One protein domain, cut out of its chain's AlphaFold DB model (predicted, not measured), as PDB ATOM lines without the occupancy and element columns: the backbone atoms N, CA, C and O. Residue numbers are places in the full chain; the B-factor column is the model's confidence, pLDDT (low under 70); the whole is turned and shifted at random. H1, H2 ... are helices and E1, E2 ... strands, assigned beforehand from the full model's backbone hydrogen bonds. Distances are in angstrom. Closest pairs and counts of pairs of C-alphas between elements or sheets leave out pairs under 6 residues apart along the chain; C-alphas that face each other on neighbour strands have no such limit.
ATOM      1  N   LEU A  91     203.356 329.098 232.966       96.19
ATOM      2  CA  LEU A  91     202.681 330.379 233.147       96.19
ATOM      3  C   LEU A  91     201.444 330.386 232.237       96.19
ATOM      4  O   LEU A  91     201.604 330.461 231.018       96.19
ATOM      5  N   PRO A  92     200.215 330.295 232.768       95.69
ATOM      6  CA  PRO A  92     199.014 330.359 231.940       95.69
ATOM      7  C   PRO A  92     198.990 331.647 231.108       95.69
ATOM      8  O   PRO A  92     199.304 332.720 231.633       95.69
ATOM      9  N   LEU A  93     198.596 331.576 229.830       93.50
ATOM     10  CA  LEU A  93     198.533 332.760 228.960       93.50
ATOM     11  C   LEU A  93     197.716 333.904 229.590       93.50
ATOM     12  O   LEU A  93     198.123 335.061 229.519       93.50
ATOM     13  N   ALA A  94     196.606 333.593 230.260       92.25
ATOM     14  CA  ALA A  94     195.803 334.590 230.961       92.25
ATOM     15  C   ALA A  94     196.566 335.272 232.114       92.25
ATOM     16  O   ALA A  94     196.456 336.481 232.282       92.25
ATOM     17  N   ALA A  95     197.406 334.547 232.863       93.62
ATOM     18  CA  ALA A  95     198.258 335.136 233.900       93.62
ATOM     19  C   ALA A  95     199.351 336.047 233.305       93.62
ATOM     20  O   ALA A  95     199.696 337.068 233.905       93.62
ATOM     21  N   LEU A  96     199.862 335.717 232.111       94.00
ATOM     22  CA  LEU A  96     200.746 336.605 231.350       94.00
ATOM     23  C   LEU A  96     200.005 337.881 230.912       94.00
ATOM     24  O   LEU A  96     200.514 338.971 231.150       94.00
ATOM     25  N   ILE A  97     198.810 337.761 230.322       91.88
ATOM     26  CA  ILE A  97     198.001 338.905 229.860       91.88
ATOM     27  C   ILE A  97     197.620 339.812 231.037       91.88
ATOM     28  O   ILE A  97     197.902 341.006 230.993       91.88
ATOM     29  N   THR A  98     197.070 339.262 232.123       92.44
ATOM     30  CA  THR A  98     196.697 340.032 233.322       92.44
ATOM     31  C   THR A  98     197.914 340.679 233.986       92.44
ATOM     32  O   THR A  98     197.845 341.833 234.398       92.44
ATOM     33  N   GLY A  99     199.061 339.992 234.044       92.62
ATOM     34  CA  GLY A  99     200.310 340.564 234.563       92.62
ATOM     35  C   GLY A  99     200.921 341.661 233.678       92.62
ATOM     36  O   GLY A  99     201.776 342.410 234.146       92.62
ATOM     37  N   LEU A 100     200.488 341.769 232.420       91.50
ATOM     38  CA  LEU A 100     200.880 342.808 231.463       91.50
ATOM     39  C   LEU A 100     199.773 343.850 231.219       91.50
ATOM     40  O   LEU A 100     199.983 344.766 230.426       91.50
ATOM     41  N   ALA A 101     198.627 343.742 231.899       86.44
ATOM     42  CA  ALA A 101     197.461 344.600 231.707       86.44
ATOM     43  C   ALA A 101     197.828 346.097 231.715       86.44
ATOM     44  O   ALA A 101     198.544 346.585 232.591       86.44
ATOM     45  N   GLY A 102     197.347 346.821 230.703       86.94
ATOM     46  CA  GLY A 102     197.645 348.237 230.487       86.94
ATOM     47  C   GLY A 102     198.989 348.525 229.807       86.94
ATOM     48  O   GLY A 102     199.142 349.610 229.259       86.94
ATOM     49  N   ARG A 103     199.951 347.592 229.752       92.31
ATOM     50  CA  ARG A 103     201.247 347.797 229.075       92.31
ATOM     51  C   ARG A 103     201.267 347.152 227.684       92.31
ATOM     52  O   ARG A 103     201.035 345.949 227.588       92.31
ATOM     53  N   PRO A 104     201.617 347.884 226.612       89.56
ATOM     54  CA  PRO A 104     201.732 347.292 225.284       89.56
ATOM     55  C   PRO A 104     202.913 346.319 225.275       89.56
ATOM     56  O   PRO A 104     204.039 346.694 225.606       89.56
ATOM     57  N   CYS A 105     202.687 345.060 224.908       94.19
ATOM     58  CA  CYS A 105     203.734 344.037 224.973       94.19
ATOM     59  C   CYS A 105     203.851 343.265 223.665       94.19
ATOM     60  O   CYS A 105     202.859 342.800 223.116       94.19
ATOM     61  N   ARG A 106     205.081 343.092 223.183       93.25
ATOM     62  CA  ARG A 106     205.393 342.424 221.919       93.25
ATOM     63  C   ARG A 106     206.159 341.141 222.197       93.25
ATOM     64  O   ARG A 106     207.310 341.176 222.622       93.25
ATOM     65  N   LEU A 107     205.529 340.009 221.933       93.69
ATOM     66  CA  LEU A 107     206.144 338.694 221.979       93.69
ATOM     67  C   LEU A 107     206.784 338.390 220.620       93.69
ATOM     68  O   LEU A 107     206.083 338.196 219.627       93.69
ATOM     69  N   ALA A 108     208.112 338.369 220.569       91.81
ATOM     70  CA  ALA A 108     208.879 337.951 219.403       91.81
ATOM     71  C   ALA A 108     209.267 336.473 219.551       91.81
ATOM     72  O   ALA A 108     209.933 336.097 220.521       91.81
ATOM     73  N   LEU A 109     208.847 335.635 218.601       93.69
ATOM     74  CA  LEU A 109     209.125 334.202 218.609       93.69
ATOM     75  C   LEU A 109     210.291 333.907 217.646       93.69
ATOM     76  O   LEU A 109     210.211 334.189 216.455       93.69
ATOM     77  N   ASP A 110     211.389 333.349 218.164       78.88
ATOM     78  CA  ASP A 110     212.702 333.246 217.487       78.88
ATOM     79  C   ASP A 110     212.749 332.302 216.262       78.88
ATOM     80  O   ASP A 110     213.784 332.171 215.603       78.88
ATOM     81  N   THR A 111     211.659 331.598 215.962       69.25
ATOM     82  CA  THR A 111     211.602 330.538 214.947       69.25
ATOM     83  C   THR A 111     210.329 330.630 214.124       69.25
ATOM     84  O   THR A 111     209.302 331.071 214.637       69.25
ATOM     85  N   ALA A 112     210.367 330.103 212.893       81.00
ATOM     86  CA  ALA A 112     209.157 329.766 212.146       81.00
ATOM     87  C   ALA A 112     208.205 328.994 213.071       81.00
ATOM     88  O   ALA A 112     208.566 327.938 213.600       81.00
ATOM     89  N   VAL A 113     207.039 329.578 213.349       87.88
ATOM     90  CA  VAL A 113     206.070 329.002 214.279       87.88
ATOM     91  C   VAL A 113     205.501 327.746 213.611       87.88
ATOM     92  O   VAL A 113     204.995 327.865 212.493       87.88
ATOM     93  N   PRO A 114     205.585 326.552 214.236       90.44
ATOM     94  CA  PRO A 114     204.990 325.341 213.672       90.44
ATOM     95  C   PRO A 114     203.511 325.582 213.331       90.44
ATOM     96  O   PRO A 114     202.841 326.233 214.135       90.44
ATOM     97  N   PRO A 115     202.969 325.078 212.203       89.88
ATOM     98  CA  PRO A 115     201.594 325.374 211.789       89.88
ATOM     99  C   PRO A 115     200.554 325.132 212.895       89.88
ATOM    100  O   PRO A 115     199.763 326.025 213.185       89.88
ATOM    101  N   ALA A 116     200.658 324.003 213.607       90.75
ATOM    102  CA  ALA A 116     199.810 323.681 214.757       90.75
ATOM    103  C   ALA A 116     199.927 324.707 215.903       90.75
ATOM    104  O   ALA A 116     198.922 325.161 216.449       90.75
ATOM    105  N   ALA A 117     201.143 325.149 216.242       90.44
ATOM    106  CA  ALA A 117     201.339 326.201 217.240       90.44
ATOM    107  C   ALA A 117     200.789 327.554 216.748       90.44
ATOM    108  O   ALA A 117     200.205 328.300 217.532       90.44
ATOM    109  N   ALA A 118     200.916 327.873 215.457       91.50
ATOM    110  CA  ALA A 118     200.362 329.097 214.881       91.50
ATOM    111  C   ALA A 118     198.825 329.101 214.932       91.50
ATOM    112  O   ALA A 118     198.226 330.138 215.204       91.50
ATOM    113  N   GLU A 119     198.176 327.955 214.724       93.38
ATOM    114  CA  GLU A 119     196.731 327.791 214.916       93.38
ATOM    115  C   GLU A 119     196.317 327.930 216.383       93.38
ATOM    116  O   GLU A 119     195.372 328.661 216.671       93.38
ATOM    117  N   GLN A 120     197.060 327.339 217.325       93.62
ATOM    118  CA  GLN A 120     196.815 327.525 218.761       93.62
ATOM    119  C   GLN A 120     196.943 329.003 219.183       93.62
ATOM    120  O   GLN A 120     196.079 329.514 219.898       93.62
ATOM    121  N   TRP A 121     197.965 329.720 218.699       92.75
ATOM    122  CA  TRP A 121     198.140 331.155 218.955       92.75
ATOM    123  C   TRP A 121     197.046 332.013 218.294       92.75
ATOM    124  O   TRP A 121     196.554 332.945 218.932       92.75
ATOM    125  N   ARG A 122     196.591 331.686 217.072       93.69
ATOM    126  CA  ARG A 122     195.425 332.341 216.441       93.69
ATOM    127  C   ARG A 122     194.127 332.083 217.210       93.69
ATOM    128  O   ARG A 122     193.353 333.015 217.405       93.69
ATOM    129  N   ALA A 123     193.893 330.857 217.673       92.44
ATOM    130  CA  ALA A 123     192.709 330.506 218.456       92.44
ATOM    131  C   ALA A 123     192.688 331.246 219.805       92.44
ATOM    132  O   ALA A 123     191.665 331.811 220.189       92.44
ATOM    133  N   ALA A 124     193.834 331.323 220.491       91.25
ATOM    134  CA  ALA A 124     193.982 332.115 221.708       91.25
ATOM    135  C   ALA A 124     193.779 333.624 221.458       91.25
ATOM    136  O   ALA A 124     193.103 334.286 222.245       91.25
ATOM    137  N   ALA A 125     194.296 334.159 220.346       91.31
ATOM    138  CA  ALA A 125     194.056 335.542 219.926       91.31
ATOM    139  C   ALA A 125     192.560 335.814 219.676       91.31
ATOM    140  O   ALA A 125     192.021 336.781 220.213       91.31
ATOM    141  N   GLY A 126     191.858 334.925 218.965       91.19
ATOM    142  CA  GLY A 126     190.409 335.016 218.752       91.19
ATOM    143  C   GLY A 126     189.608 335.029 220.061       91.19
ATOM    144  O   GLY A 126     188.767 335.906 220.261       91.19
ATOM    145  N   ARG A 127     189.927 334.126 221.001       90.19
ATOM    146  CA  ARG A 127     189.291 334.082 222.334       90.19
ATOM    147  C   ARG A 127     189.586 335.313 223.199       90.19
ATOM    148  O   ARG A 127     188.765 335.686 224.028       90.19
ATOM    149  N   SER A 128     190.718 335.986 222.986       88.69
ATOM    150  CA  SER A 128     191.135 337.161 223.772       88.69
ATOM    151  C   SER A 128     190.315 338.440 223.533       88.69
ATOM    152  O   SER A 128     190.627 339.472 224.124       88.69
ATOM    153  N   ARG A 129     189.312 338.421 222.639       90.38
ATOM    154  CA  ARG A 129     188.496 339.597 222.264       90.38
ATOM    155  C   ARG A 129     189.337 340.819 221.842       90.38
ATOM    156  O   ARG A 129     188.974 341.957 222.115       90.38
ATOM    157  N   GLY A 130     190.472 340.575 221.180       89.06
ATOM    158  CA  GLY A 130     191.394 341.612 220.704       89.06
ATOM    159  C   GLY A 130     192.469 342.053 221.706       89.06
ATOM    160  O   GLY A 130     193.329 342.850 221.337       89.06
ATOM    161  N   ALA A 131     192.488 341.520 222.934       88.19
ATOM    162  CA  ALA A 131     193.577 341.781 223.880       88.19
ATOM    163  C   ALA A 131     194.916 341.162 223.436       88.19
ATOM    164  O   ALA A 131     195.970 341.637 223.853       88.19
ATOM    165  N   LEU A 132     194.884 340.132 222.585       93.44
ATOM    166  CA  LEU A 132     196.036 339.508 221.941       93.44
ATOM    167  C   LEU A 132     195.829 339.476 220.416       93.44
ATOM    168  O   LEU A 132     194.867 338.887 219.928       93.44
ATOM    169  N   VAL A 133     196.767 340.044 219.661       94.50
ATOM    170  CA  VAL A 133     196.848 339.951 218.194       94.50
ATOM    171  C   VAL A 133     198.024 339.049 217.831       94.50
ATOM    172  O   VAL A 133     199.112 339.216 218.376       94.50
ATOM    173  N   PHE A 134     197.840 338.092 216.919       95.69
ATOM    174  CA  PHE A 134     198.912 337.190 216.487       95.69
ATOM    175  C   PHE A 134     199.134 337.248 214.973       95.69
ATOM    176  O   PHE A 134     198.261 336.880 214.186       95.69
ATOM    177  N   ASP A 135     200.333 337.668 214.580       94.81
ATOM    178  CA  ASP A 135     200.838 337.647 213.212       94.81
ATOM    179  C   ASP A 135     201.775 336.443 213.037       94.81
ATOM    180  O   ASP A 135     202.924 336.423 213.495       94.81
ATOM    181  N   ALA A 136     201.261 335.422 212.352       91.06
ATOM    182  CA  ALA A 136     201.996 334.199 212.055       91.06
ATOM    183  C   ALA A 136     203.142 334.410 211.049       91.06
ATOM    184  O   ALA A 136     204.139 333.695 211.125       91.06
ATOM    185  N   ALA A 137     203.024 335.375 210.128       89.81
ATOM    186  CA  ALA A 137     204.049 335.645 209.120       89.81
ATOM    187  C   ALA A 137     205.266 336.346 209.745       89.81
ATOM    188  O   ALA A 137     206.404 336.034 209.401       89.81
ATOM    189  N   ALA A 138     205.033 337.233 210.716       90.75
ATOM    190  CA  ALA A 138     206.088 337.882 211.496       90.75
ATOM    191  C   ALA A 138     206.535 337.099 212.749       90.75
ATOM    192  O   ALA A 138     207.381 337.605 213.489       90.75
ATOM    193  N   ALA A 139     205.969 335.912 213.017       93.44
ATOM    194  CA  ALA A 139     206.184 335.138 214.249       93.44
ATOM    195  C   ALA A 139     206.021 335.996 215.531       93.44
ATOM    196  O   ALA A 139     206.851 335.978 216.446       93.44
ATOM    197  N   ARG A 140     204.954 336.802 215.572       95.12
ATOM    198  CA  ARG A 140     204.757 337.918 216.510       95.12
ATOM    199  C   ARG A 140     203.399 337.800 217.194       95.12
ATOM    200  O   ARG A 140     202.382 337.745 216.514       95.12
ATOM    201  N   ALA A 141     203.369 337.851 218.523       92.75
ATOM    202  CA  ALA A 141     202.141 338.131 219.267       92.75
ATOM    203  C   ALA A 141     202.227 339.522 219.910       92.75
ATOM    204  O   ALA A 141     203.301 339.947 220.330       92.75
ATOM    205  N   GLU A 142     201.115 340.238 219.997       93.31
ATOM    206  CA  GLU A 142     201.029 341.565 220.604       93.31
ATOM    207  C   GLU A 142     199.891 341.588 221.610       93.31
ATOM    208  O   GLU A 142     198.755 341.283 221.260       93.31
ATOM    209  N   VAL A 143     200.196 341.949 222.855       93.38
ATOM    210  CA  VAL A 143     199.192 342.234 223.879       93.38
ATOM    211  C   VAL A 143     198.865 343.720 223.805       93.38
ATOM    212  O   VAL A 143     199.770 344.559 223.894       93.38
ATOM    213  N   ALA A 144     197.584 344.036 223.633       89.38
ATOM    214  CA  ALA A 144     197.091 345.404 223.608       89.38
ATOM    215  C   ALA A 144     197.306 346.090 224.969       89.38
ATOM    216  O   ALA A 144     197.110 345.496 226.029       89.38
ATOM    217  N   GLY A 145     197.692 347.364 224.937       90.56
ATOM    218  CA  GLY A 145     197.915 348.196 226.118       90.56
ATOM    219  C   GLY A 145     198.015 349.669 225.733       90.56
ATOM    220  O   GLY A 145     197.911 350.005 224.554       90.56
ATOM    221  N   ASP A 146     198.211 350.542 226.718       87.88
ATOM    222  CA  ASP A 146     198.276 351.990 226.517       87.88
ATOM    223  C   ASP A 146     199.486 352.372 225.634       87.88
ATOM    224  O   ASP A 146     200.629 352.157 226.051       87.88
ATOM    225  N   PRO A 147     199.285 352.953 224.433       86.62
ATOM    226  CA  PRO A 147     200.379 353.346 223.547       86.62
ATOM    227  C   PRO A 147     201.285 354.447 224.127       86.62
ATOM    228  O   PRO A 147     202.375 354.662 223.598       86.62
ATOM    229  N   ALA A 148     200.880 355.136 225.201       87.56
ATOM    230  CA  ALA A 148     201.731 356.078 225.926       87.56
ATOM    231  C   ALA A 148     202.784 355.388 226.819       87.56
ATOM    232  O   ALA A 148     203.756 356.029 227.232       87.56
ATOM    233  N   LEU A 149     202.624 354.093 227.120       87.94
ATOM    234  CA  LEU A 149     203.571 353.320 227.923       87.94
ATOM    235  C   LEU A 149     204.630 352.617 227.049       87.94
ATOM    236  O   LEU A 149     204.345 352.178 225.935       87.94
ATOM    237  N   PRO A 150     205.878 352.470 227.540       85.56
ATOM    238  CA  PRO A 150     206.950 351.845 226.772       85.56
ATOM    239  C   PRO A 150     206.656 350.365 226.501       85.56
ATOM    240  O   PRO A 150     206.365 349.599 227.423       85.56
ATOM    241  N   CYS A 151     206.789 349.954 225.238       90.25
ATOM    242  CA  CYS A 151     206.491 348.586 224.832       90.25
ATOM    243  C   CYS A 151     207.506 347.576 225.391       90.25
ATOM    244  O   CYS A 151     208.710 347.684 225.145       90.25
ATOM    245  N   ILE A 152     207.019 346.562 226.112       90.38
ATOM    246  CA  ILE A 152     207.857 345.466 226.618       90.38
ATOM    247  C   ILE A 152     208.009 344.419 225.516       90.38
ATOM    248  O   ILE A 152     207.034 343.779 225.125       90.38
ATOM    249  N   VAL A 153     209.237 344.201 225.040       91.38
ATOM    250  CA  VAL A 153     209.526 343.141 224.064       91.38
ATOM    251  C   VAL A 153     210.032 341.890 224.780       91.38
ATOM    252  O   VAL A 153     211.122 341.891 225.353       91.38
ATOM    253  N   LEU A 154     209.241 340.821 224.731       93.12
ATOM    254  CA  LEU A 154     209.572 339.506 225.278       93.12
ATOM    255  C   LEU A 154     210.040 338.589 224.145       93.12
ATOM    256  O   LEU A 154     209.442 338.576 223.073       93.12
ATOM    257  N   TYR A 155     211.096 337.812 224.388       92.88
ATOM    258  CA  TYR A 155     211.652 336.871 223.412       92.88
ATOM    259  C   TYR A 155     211.437 335.437 223.891       92.88
ATOM    260  O   TYR A 155     211.624 335.124 225.073       92.88
ATOM    261  N   GLY A 156     211.054 334.559 222.970       93.88
ATOM    262  CA  GLY A 156     210.830 333.154 223.275       93.88
ATOM    263  C   GLY A 156     210.807 332.265 222.044       93.88
ATOM    264  O   GLY A 156     210.964 332.722 220.917       93.88
ATOM    265  N   ARG A 157     210.595 330.970 222.262       93.31
ATOM    266  CA  ARG A 157     210.445 329.975 221.198       93.31
ATOM    267  C   ARG A 157     209.038 329.397 221.246       93.31
ATOM    268  O   ARG A 157     208.631 328.909 222.296       93.31
ATOM    269  N   ALA A 158     208.323 329.422 220.125       91.81
ATOM    270  CA  ALA A 158     207.038 328.739 220.009       91.81
ATOM    271  C   ALA A 158     207.210 327.224 220.196       91.81
ATOM    272  O   ALA A 158     208.163 326.633 219.684       91.81
ATOM    273  N   THR A 159     206.281 326.601 220.914       92.50
ATOM    274  CA  THR A 159     206.221 325.150 221.122       92.50
ATOM    275  C   THR A 159     204.787 324.680 220.926       92.50
ATOM    276  O   THR A 159     203.855 325.467 221.065       92.50
ATOM    277  N   GLU A 160     204.580 323.393 220.673       89.38
ATOM    278  CA  GLU A 160     203.232 322.827 220.764       89.38
ATOM    279  C   GLU A 160     202.695 323.004 222.198       89.38
ATOM    280  O   GLU A 160     203.416 322.817 223.190       89.38
ATOM    281  N   GLY A 161     201.463 323.503 222.295       90.69
ATOM    282  CA  GLY A 161     200.813 323.900 223.543       90.69
ATOM    283  C   GLY A 161     201.342 325.193 224.180       90.69
ATOM    284  O   GLY A 161     201.021 325.451 225.340       90.69
ATOM    285  N   GLY A 162     202.178 326.008 223.511       92.31
ATOM    286  CA  GLY A 162     202.768 327.157 224.208       92.31
ATOM    287  C   GLY A 162     203.847 328.006 223.530       92.31
ATOM    288  O   GLY A 162     204.022 328.057 222.310       92.31
ATOM    289  N   ALA A 163     204.610 328.688 224.383       93.06
ATOM    290  CA  ALA A 163     205.921 329.240 224.060       93.06
ATOM    291  C   ALA A 163     206.845 329.205 225.286       93.06
ATOM    292  O   ALA A 163     206.430 329.500 226.405       93.06
ATOM    293  N   LEU A 164     208.125 328.900 225.084       94.62
ATOM    294  CA  LEU A 164     209.148 329.006 226.123       94.62
ATOM    295  C   LEU A 164     209.722 330.427 226.125       94.62
ATOM    296  O   LEU A 164     210.399 330.810 225.169       94.62
ATOM    297  N   LEU A 165     209.471 331.203 227.182       95.00
ATOM    298  CA  LEU A 165     209.918 332.594 227.296       95.00
ATOM    299  C   LEU A 165     211.126 332.732 228.221       95.00
ATOM    300  O   LEU A 165     211.175 332.125 229.293       95.00
ATOM    301  N   GLY A 166     212.074 333.588 227.834       88.56
ATOM    302  CA  GLY A 166     213.093 334.106 228.746       88.56
ATOM    303  C   GLY A 166     212.554 335.330 229.481       88.56
ATOM    304  O   GLY A 166     212.453 336.401 228.886       88.56
ATOM    305  N   LEU A 167     212.210 335.182 230.761       85.31
ATOM    306  CA  LEU A 167     211.696 336.263 231.607       85.31
ATOM    307  C   LEU A 167     212.715 336.608 232.694       85.31
ATOM    308  O   LEU A 167     213.321 335.718 233.284       85.31
ATOM    309  N   THR A 168     212.871 337.888 233.028       71.50
ATOM    310  CA  THR A 168     213.632 338.286 234.223       71.50
ATOM    311  C   THR A 168     212.662 338.471 235.384       71.50
ATOM    312  O   THR A 168     211.989 339.495 235.475       71.50
ATOM    313  N   ILE A 169     212.584 337.484 236.277       68.94
ATOM    314  CA  ILE A 169     211.694 337.487 237.444       68.94
ATOM    315  C   ILE A 169     212.533 337.841 238.676       68.94
ATOM    316  O   ILE A 169     213.530 337.180 238.963       68.94
ATOM    317  N   ALA A 170     212.163 338.912 239.387       67.75
ATOM    318  CA  ALA A 170     212.883 339.412 240.570       67.75
ATOM    319  C   ALA A 170     214.412 339.571 240.361       67.75
ATOM    320  O   ALA A 170     215.218 339.248 241.233       67.75
ATOM    321  N   GLY A 171     214.824 340.040 239.177       66.81
ATOM    322  CA  GLY A 171     216.237 340.238 238.822       66.81
ATOM    323  C   GLY A 171     217.008 338.967 238.439       66.81
ATOM    324  O   GLY A 171     218.191 339.060 238.124       66.81
ATOM    325  N   ARG A 172     216.367 337.790 238.421       68.50
ATOM    326  CA  ARG A 172     216.955 336.527 237.949       68.50
ATOM    327  C   ARG A 172     216.373 336.135 236.594       68.50
ATOM    328  O   ARG A 172     215.170 336.252 236.378       68.50
ATOM    329  N   LEU A 173     217.221 335.645 235.691       76.94
ATOM    330  CA  LEU A 173     216.769 335.081 234.421       76.94
ATOM    331  C   LEU A 173     216.099 333.725 234.686       76.94
ATOM    332  O   LEU A 173     216.755 332.778 235.112       76.94
ATOM    333  N   ALA A 174     214.801 333.646 234.423       82.56
ATOM    334  CA  ALA A 174     213.984 332.449 234.517       82.56
ATOM    335  C   ALA A 174     213.478 332.051 233.123       82.56
ATOM    336  O   ALA A 174     213.244 332.894 232.255       82.56
ATOM    337  N   ARG A 175     213.282 330.750 232.910       90.94
ATOM    338  CA  ARG A 175     212.539 330.237 231.755       90.94
ATOM    339  C   ARG A 175     211.137 329.891 232.228       90.94
ATOM    340  O   ARG A 175     211.006 329.091 233.146       90.94
ATOM    341  N   ALA A 176     210.124 330.491 231.615       93.88
ATOM    342  CA  ALA A 176     208.725 330.168 231.873       93.88
ATOM    343  C   ALA A 176     208.125 329.518 230.624       93.88
ATOM    344  O   ALA A 176     208.301 330.031 229.515       93.88
ATOM    345  N   ARG A 177     207.417 328.398 230.787       95.31
ATOM    346  CA  ARG A 177     206.628 327.802 229.705       95.31
ATOM    347  C   ARG A 177     205.259 328.468 229.707       95.31
ATOM    348  O   ARG A 177     204.419 328.134 230.534       95.31
ATOM    349  N   VAL A 178     205.025 329.410 228.801       95.81
ATOM    350  CA  VAL A 178     203.674 329.932 228.593       95.81
ATOM    351  C   VAL A 178     202.830 328.823 227.996       95.81
ATOM    352  O   VAL A 178     203.169 328.325 226.924       95.81
ATOM    353  N   VAL A 179     201.774 328.425 228.700       95.62
ATOM    354  CA  VAL A 179     200.844 327.384 228.256       95.62
ATOM    355  C   VAL A 179     199.622 328.056 227.643       95.62
ATOM    356  O   VAL A 179     199.030 328.963 228.239       95.62
ATOM    357  N   LEU A 180     199.277 327.632 226.429       93.25
ATOM    358  CA  LEU A 180     198.018 327.986 225.782       93.25
ATOM    359  C   LEU A 180     196.938 327.021 226.284       93.25
ATOM    360  O   LEU A 180     197.211 325.822 226.327       93.25
ATOM    361  N   PRO A 181     195.731 327.496 226.642       88.81
ATOM    362  CA  PRO A 181     194.659 326.593 227.034       88.81
ATOM    363  C   PRO A 181     194.256 325.708 225.852       88.81
ATOM    364  O   PRO A 181     194.077 326.200 224.725       88.81
ATOM    365  N   GLU A 182     194.131 324.409 226.120       84.56
ATOM    366  CA  GLU A 182     193.645 323.432 225.149       84.56
ATOM    367  C   GLU A 182     192.192 323.744 224.760       84.56
ATOM    368  O   GLU A 182     191.460 324.446 225.461       84.56
ATOM    369  N   GLN A 183     191.775 323.307 223.573       75.50
ATOM    370  CA  GLN A 183     190.441 323.629 223.071       75.50
ATOM    371  C   GLN A 183     189.386 322.782 223.798       75.50
ATOM    372  O   GLN A 183     189.366 321.568 223.625       75.50
ATOM    373  N   GLY A 184     188.485 323.419 224.556       68.44
ATOM    374  CA  GLY A 184     187.255 322.781 225.052       68.44
ATOM    375  C   GLY A 184     186.895 323.020 226.521       68.44
ATOM    376  O   GLY A 184     185.793 322.661 226.928       68.44
ATOM    377  N   THR A 185     187.765 323.628 227.327       75.56
ATOM    378  CA  THR A 185     187.496 323.934 228.742       75.56
ATOM    379  C   THR A 185     186.762 325.279 228.896       75.56
ATOM    380  O   THR A 185     187.370 326.330 228.686       75.56
ATOM    381  N   PRO A 186     185.476 325.312 229.314       74.75
ATOM    382  CA  PRO A 186     184.720 326.569 229.419       74.75
ATOM    383  C   PRO A 186     185.319 327.548 230.444       74.75
ATOM    384  O   PRO A 186     185.241 328.762 230.261       74.75
ATOM    385  N   ALA A 187     185.994 327.029 231.478       71.00
ATOM    386  CA  ALA A 187     186.703 327.833 232.470       71.00
ATOM    387  C   ALA A 187     187.834 328.690 231.862       71.00
ATOM    388  O   ALA A 187     188.055 329.815 232.307       71.00
ATOM    389  N   ASP A 188     188.531 328.200 230.830       76.88
ATOM    390  CA  ASP A 188     189.629 328.944 230.199       76.88
ATOM    391  C   ASP A 188     189.128 330.052 229.263       76.88
ATOM    392  O   ASP A 188     189.812 331.065 229.087       76.88
ATOM    393  N   GLU A 189     187.933 329.903 228.681       76.75
ATOM    394  CA  GLU A 189     187.297 330.970 227.899       76.75
ATOM    395  C   GLU A 189     186.861 332.132 228.793       76.75
ATOM    396  O   GLU A 189     187.161 333.290 228.490       76.75
ATOM    397  N   GLU A 190     186.216 331.831 229.924       80.69
ATOM    398  CA  GLU A 190     185.820 332.838 230.910       80.69
ATOM    399  C   GLU A 190     187.048 333.557 231.491       80.69
ATOM    400  O   GLU A 190     187.072 334.786 231.581       80.69
ATOM    401  N   PHE A 191     188.120 332.818 231.791       76.94
ATOM    402  CA  PHE A 191     189.339 333.386 232.365       76.94
ATOM    403  C   PHE A 191     190.155 334.223 231.357       76.94
ATOM    404  O   PHE A 191     190.688 335.275 231.723       76.94
ATOM    405  N   LEU A 192     190.207 333.838 230.071       76.25
ATOM    406  CA  LEU A 192     190.771 334.687 229.009       76.25
ATOM    407  C   LEU A 192     189.926 335.944 228.761       76.25
ATOM    408  O   LEU A 192     190.492 337.025 228.583       76.25
ATOM    409  N   ALA A 193     188.595 335.833 228.786       78.56
ATOM    410  CA  ALA A 193     187.702 336.980 228.648       78.56
ATOM    411  C   ALA A 193     187.834 337.958 229.832       78.56
ATOM    412  O   ALA A 193     187.874 339.171 229.622       78.56
ATOM    413  N   ALA A 194     187.978 337.452 231.061       77.06
ATOM    414  CA  ALA A 194     188.221 338.257 232.257       77.06
ATOM    415  C   ALA A 194     189.602 338.942 232.237       77.06
ATOM    416  O   ALA A 194     189.713 340.129 232.559       77.06
ATOM    417  N   ALA A 195     190.651 338.239 231.794       74.88
ATOM    418  CA  ALA A 195     191.982 338.819 231.596       74.88
ATOM    419  C   ALA A 195     191.961 339.946 230.544       74.88
ATOM    420  O   ALA A 195     192.517 341.021 230.771       74.88
ATOM    421  N   ALA A 196     191.258 339.736 229.426       73.50
ATOM    422  CA  ALA A 196     191.065 340.740 228.383       73.50
ATOM    423  C   ALA A 196     190.281 341.968 228.879       73.50
ATOM    424  O   ALA A 196     190.698 343.101 228.637       73.50
ATOM    425  N   ALA A 197     189.190 341.765 229.628       80.62
ATOM    426  CA  ALA A 197     188.426 342.851 230.241       80.62
ATOM    427  C   ALA A 197     189.280 343.663 231.233       80.62
ATOM    428  O   ALA A 197     189.236 344.893 231.233       80.62
ATOM    429  N   THR A 198     190.123 342.987 232.022       77.19
ATOM    430  CA  THR A 198     191.065 343.633 232.950       77.19
ATOM    431  C   THR A 198     192.108 344.472 232.202       77.19
ATOM    432  O   THR A 198     192.370 345.613 232.580       77.19
ATOM    433  N   ALA A 199     192.667 343.951 231.103       69.12
ATOM    434  CA  ALA A 199     193.607 344.681 230.253       69.12
ATOM    435  C   ALA A 199     192.969 345.914 229.584       69.12
ATOM    436  O   ALA A 199     193.588 346.978 229.553       69.12
ATOM    437  N   ALA A 200     191.721 345.799 229.118       72.50
ATOM    438  CA  ALA A 200     190.968 346.908 228.533       72.50
ATOM    439  C   ALA A 200     190.663 348.015 229.561       72.50
ATOM    440  O   ALA A 200     190.887 349.193 229.278       72.50
ATOM    441  N   LEU A 201     190.224 347.653 230.773       76.69
ATOM    442  CA  LEU A 201     189.980 348.609 231.862       76.69
ATOM    443  C   LEU A 201     191.265 349.336 232.291       76.69
ATOM    444  O   LEU A 201     191.241 350.550 232.500       76.69
ATOM    445  N   ALA A 202     192.392 348.622 232.359       69.75
ATOM    446  CA  ALA A 202     193.693 349.206 232.684       69.75
ATOM    447  C   ALA A 202     194.172 350.235 231.639       69.75
ATOM    448  O   ALA A 202     194.796 351.224 232.012       69.75
ATOM    449  N   GLY A 203     193.857 350.036 230.351       61.12
ATOM    450  CA  GLY A 203     194.127 351.024 229.297       61.12
ATOM    451  C   GLY A 203     193.139 352.200 229.283       61.12
ATOM    452  O   GLY A 203     193.538 353.343 229.072       61.12
ATOM    453  N   GLY A 204     191.852 351.950 229.545       54.03
ATOM    454  CA  GLY A 204     190.806 352.980 229.496       54.03
ATOM    455  C   GLY A 204     190.899 354.037 230.604       54.03
ATOM    456  O   GLY A 204     190.559 355.199 230.378       54.03
TER     457      GLY A 204
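AT A GLANCE: This is residues 91 to 204 of the 564 residues of an uncharacterized protein of Raphidocelis subcapitata (UniProt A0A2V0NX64). A strongly twisted wall of six strands has two helices, H1 and H2, on one of its faces, and a third and longer helix, H3, packs on H1 on the side away from the sheet. The E4, E5 and E6 end of the sheet turns away from the plane of E2, E3 and E1, and H1 sits in the angle, with E6 near its beginning and E3 near Ile 97. The printed part has 114 residues, with three named helices and six named strands in the order H1, E1, H2, E2, E3, E4, E5, E6, H3; the sheet runs E2, E3, E1, E4, E5, E6 and is mixed, with E1 and E4 parallel and the other neighbours antiparallel. The class is mixed, helices and strands. The whole is compact, with a radius of gyration of the C-alphas of 13.1 A and spans of 35 by 35 by 26 A.

IN THESE COORDINATES: H1 is residues 93 to 99, beginning at C-alpha 93 at (198.533, 332.760, 228.960). E1 follows as residues 105 to 109, 12.9 A long from first to last C-alpha. H2 is residues 115 to 127, 18.4 A. E2, residues 132 to 135, and E3, residues 140 to 143, are short strands. E4 is residues 152 to 159, 21.1 A, and ends at C-alpha 159 at (206.221, 325.150, 221.122). E5 is residues 162 to 169, 19.0 A, and bends by 60 degrees at residue 166. E6 is residues 172 to 179, 20.9 A. H3, residues 186 to 204, is the longest helix, 27.1 A, ending at C-alpha 204 at (190.806, 352.980, 229.496).

HOW THE PARTS SIT: The edge strands of the sheet are E2 and E6. E2 and E3 form a hairpin, with N 133 and O 142 at 2.8 A. E3 and E1 are antiparallel at 159 degrees, with N 107 and O 141 at 2.7 A. E1 and E4 are parallel at 35 degrees, with N 108 and O 154 at 2.8 A. The pairing of E4 is staggered: residues 152 to 156 pair with E1 and residues 156 to 159 with E5. E4, E5 and E6 form a meander, each strand the antiparallel neighbour of the one before; N 164 and O 157 are 2.8 A apart, and N 165 and O 176 are 2.9 A apart. Residues 91 to 92 pair in parallel with residues 178 to 179 of E6. E1, H2 and E2 form a split strand-helix-strand unit, two strands running the same way with E3 between them in the sheet, and its crossover is right-handed. H1 and H2 lie on the same face of the sheet, two layers of helices and strands, and the two helices are apart. H1 has a height over the sheet of 7.6 A and lies over none of the strands; its closest C-alphas to E6 are those of Leu 93 and Val 178, 5.9 A apart. The closest C-alphas of H2 and E2 are those of Ala 125 and Leu 132, 4.9 A apart. H3 is not on the sheet. With residues 191 to 199 alone it touches H1, at a shallow tilt of 29 degrees, the same way; the closest C-alphas are those of Thr 98 and Ala 195, 5.2 A apart. H2 and H3 only just touch, with 3 pairs of C-alphas within 8 A, the closest being Arg 127 and Glu 189 at 6.7 A. In H1, H2 and H3 every O i to N i+4 pair is within hydrogen-bond range.

THE WHOLE: The two C-alphas farthest apart are those of Gly 171 and Gly 184, 36.5 A. The printed part has no cut, and no link is long; those from E3 to E4 and from E6 to H3 are short, and the others are tight. The mean pLDDT of the printed part is 86.5. It is under 70 at residue 111, residues 169 to 172, residue 184, residue 199 and residues 202 to 204, and H3 has a mean of 74.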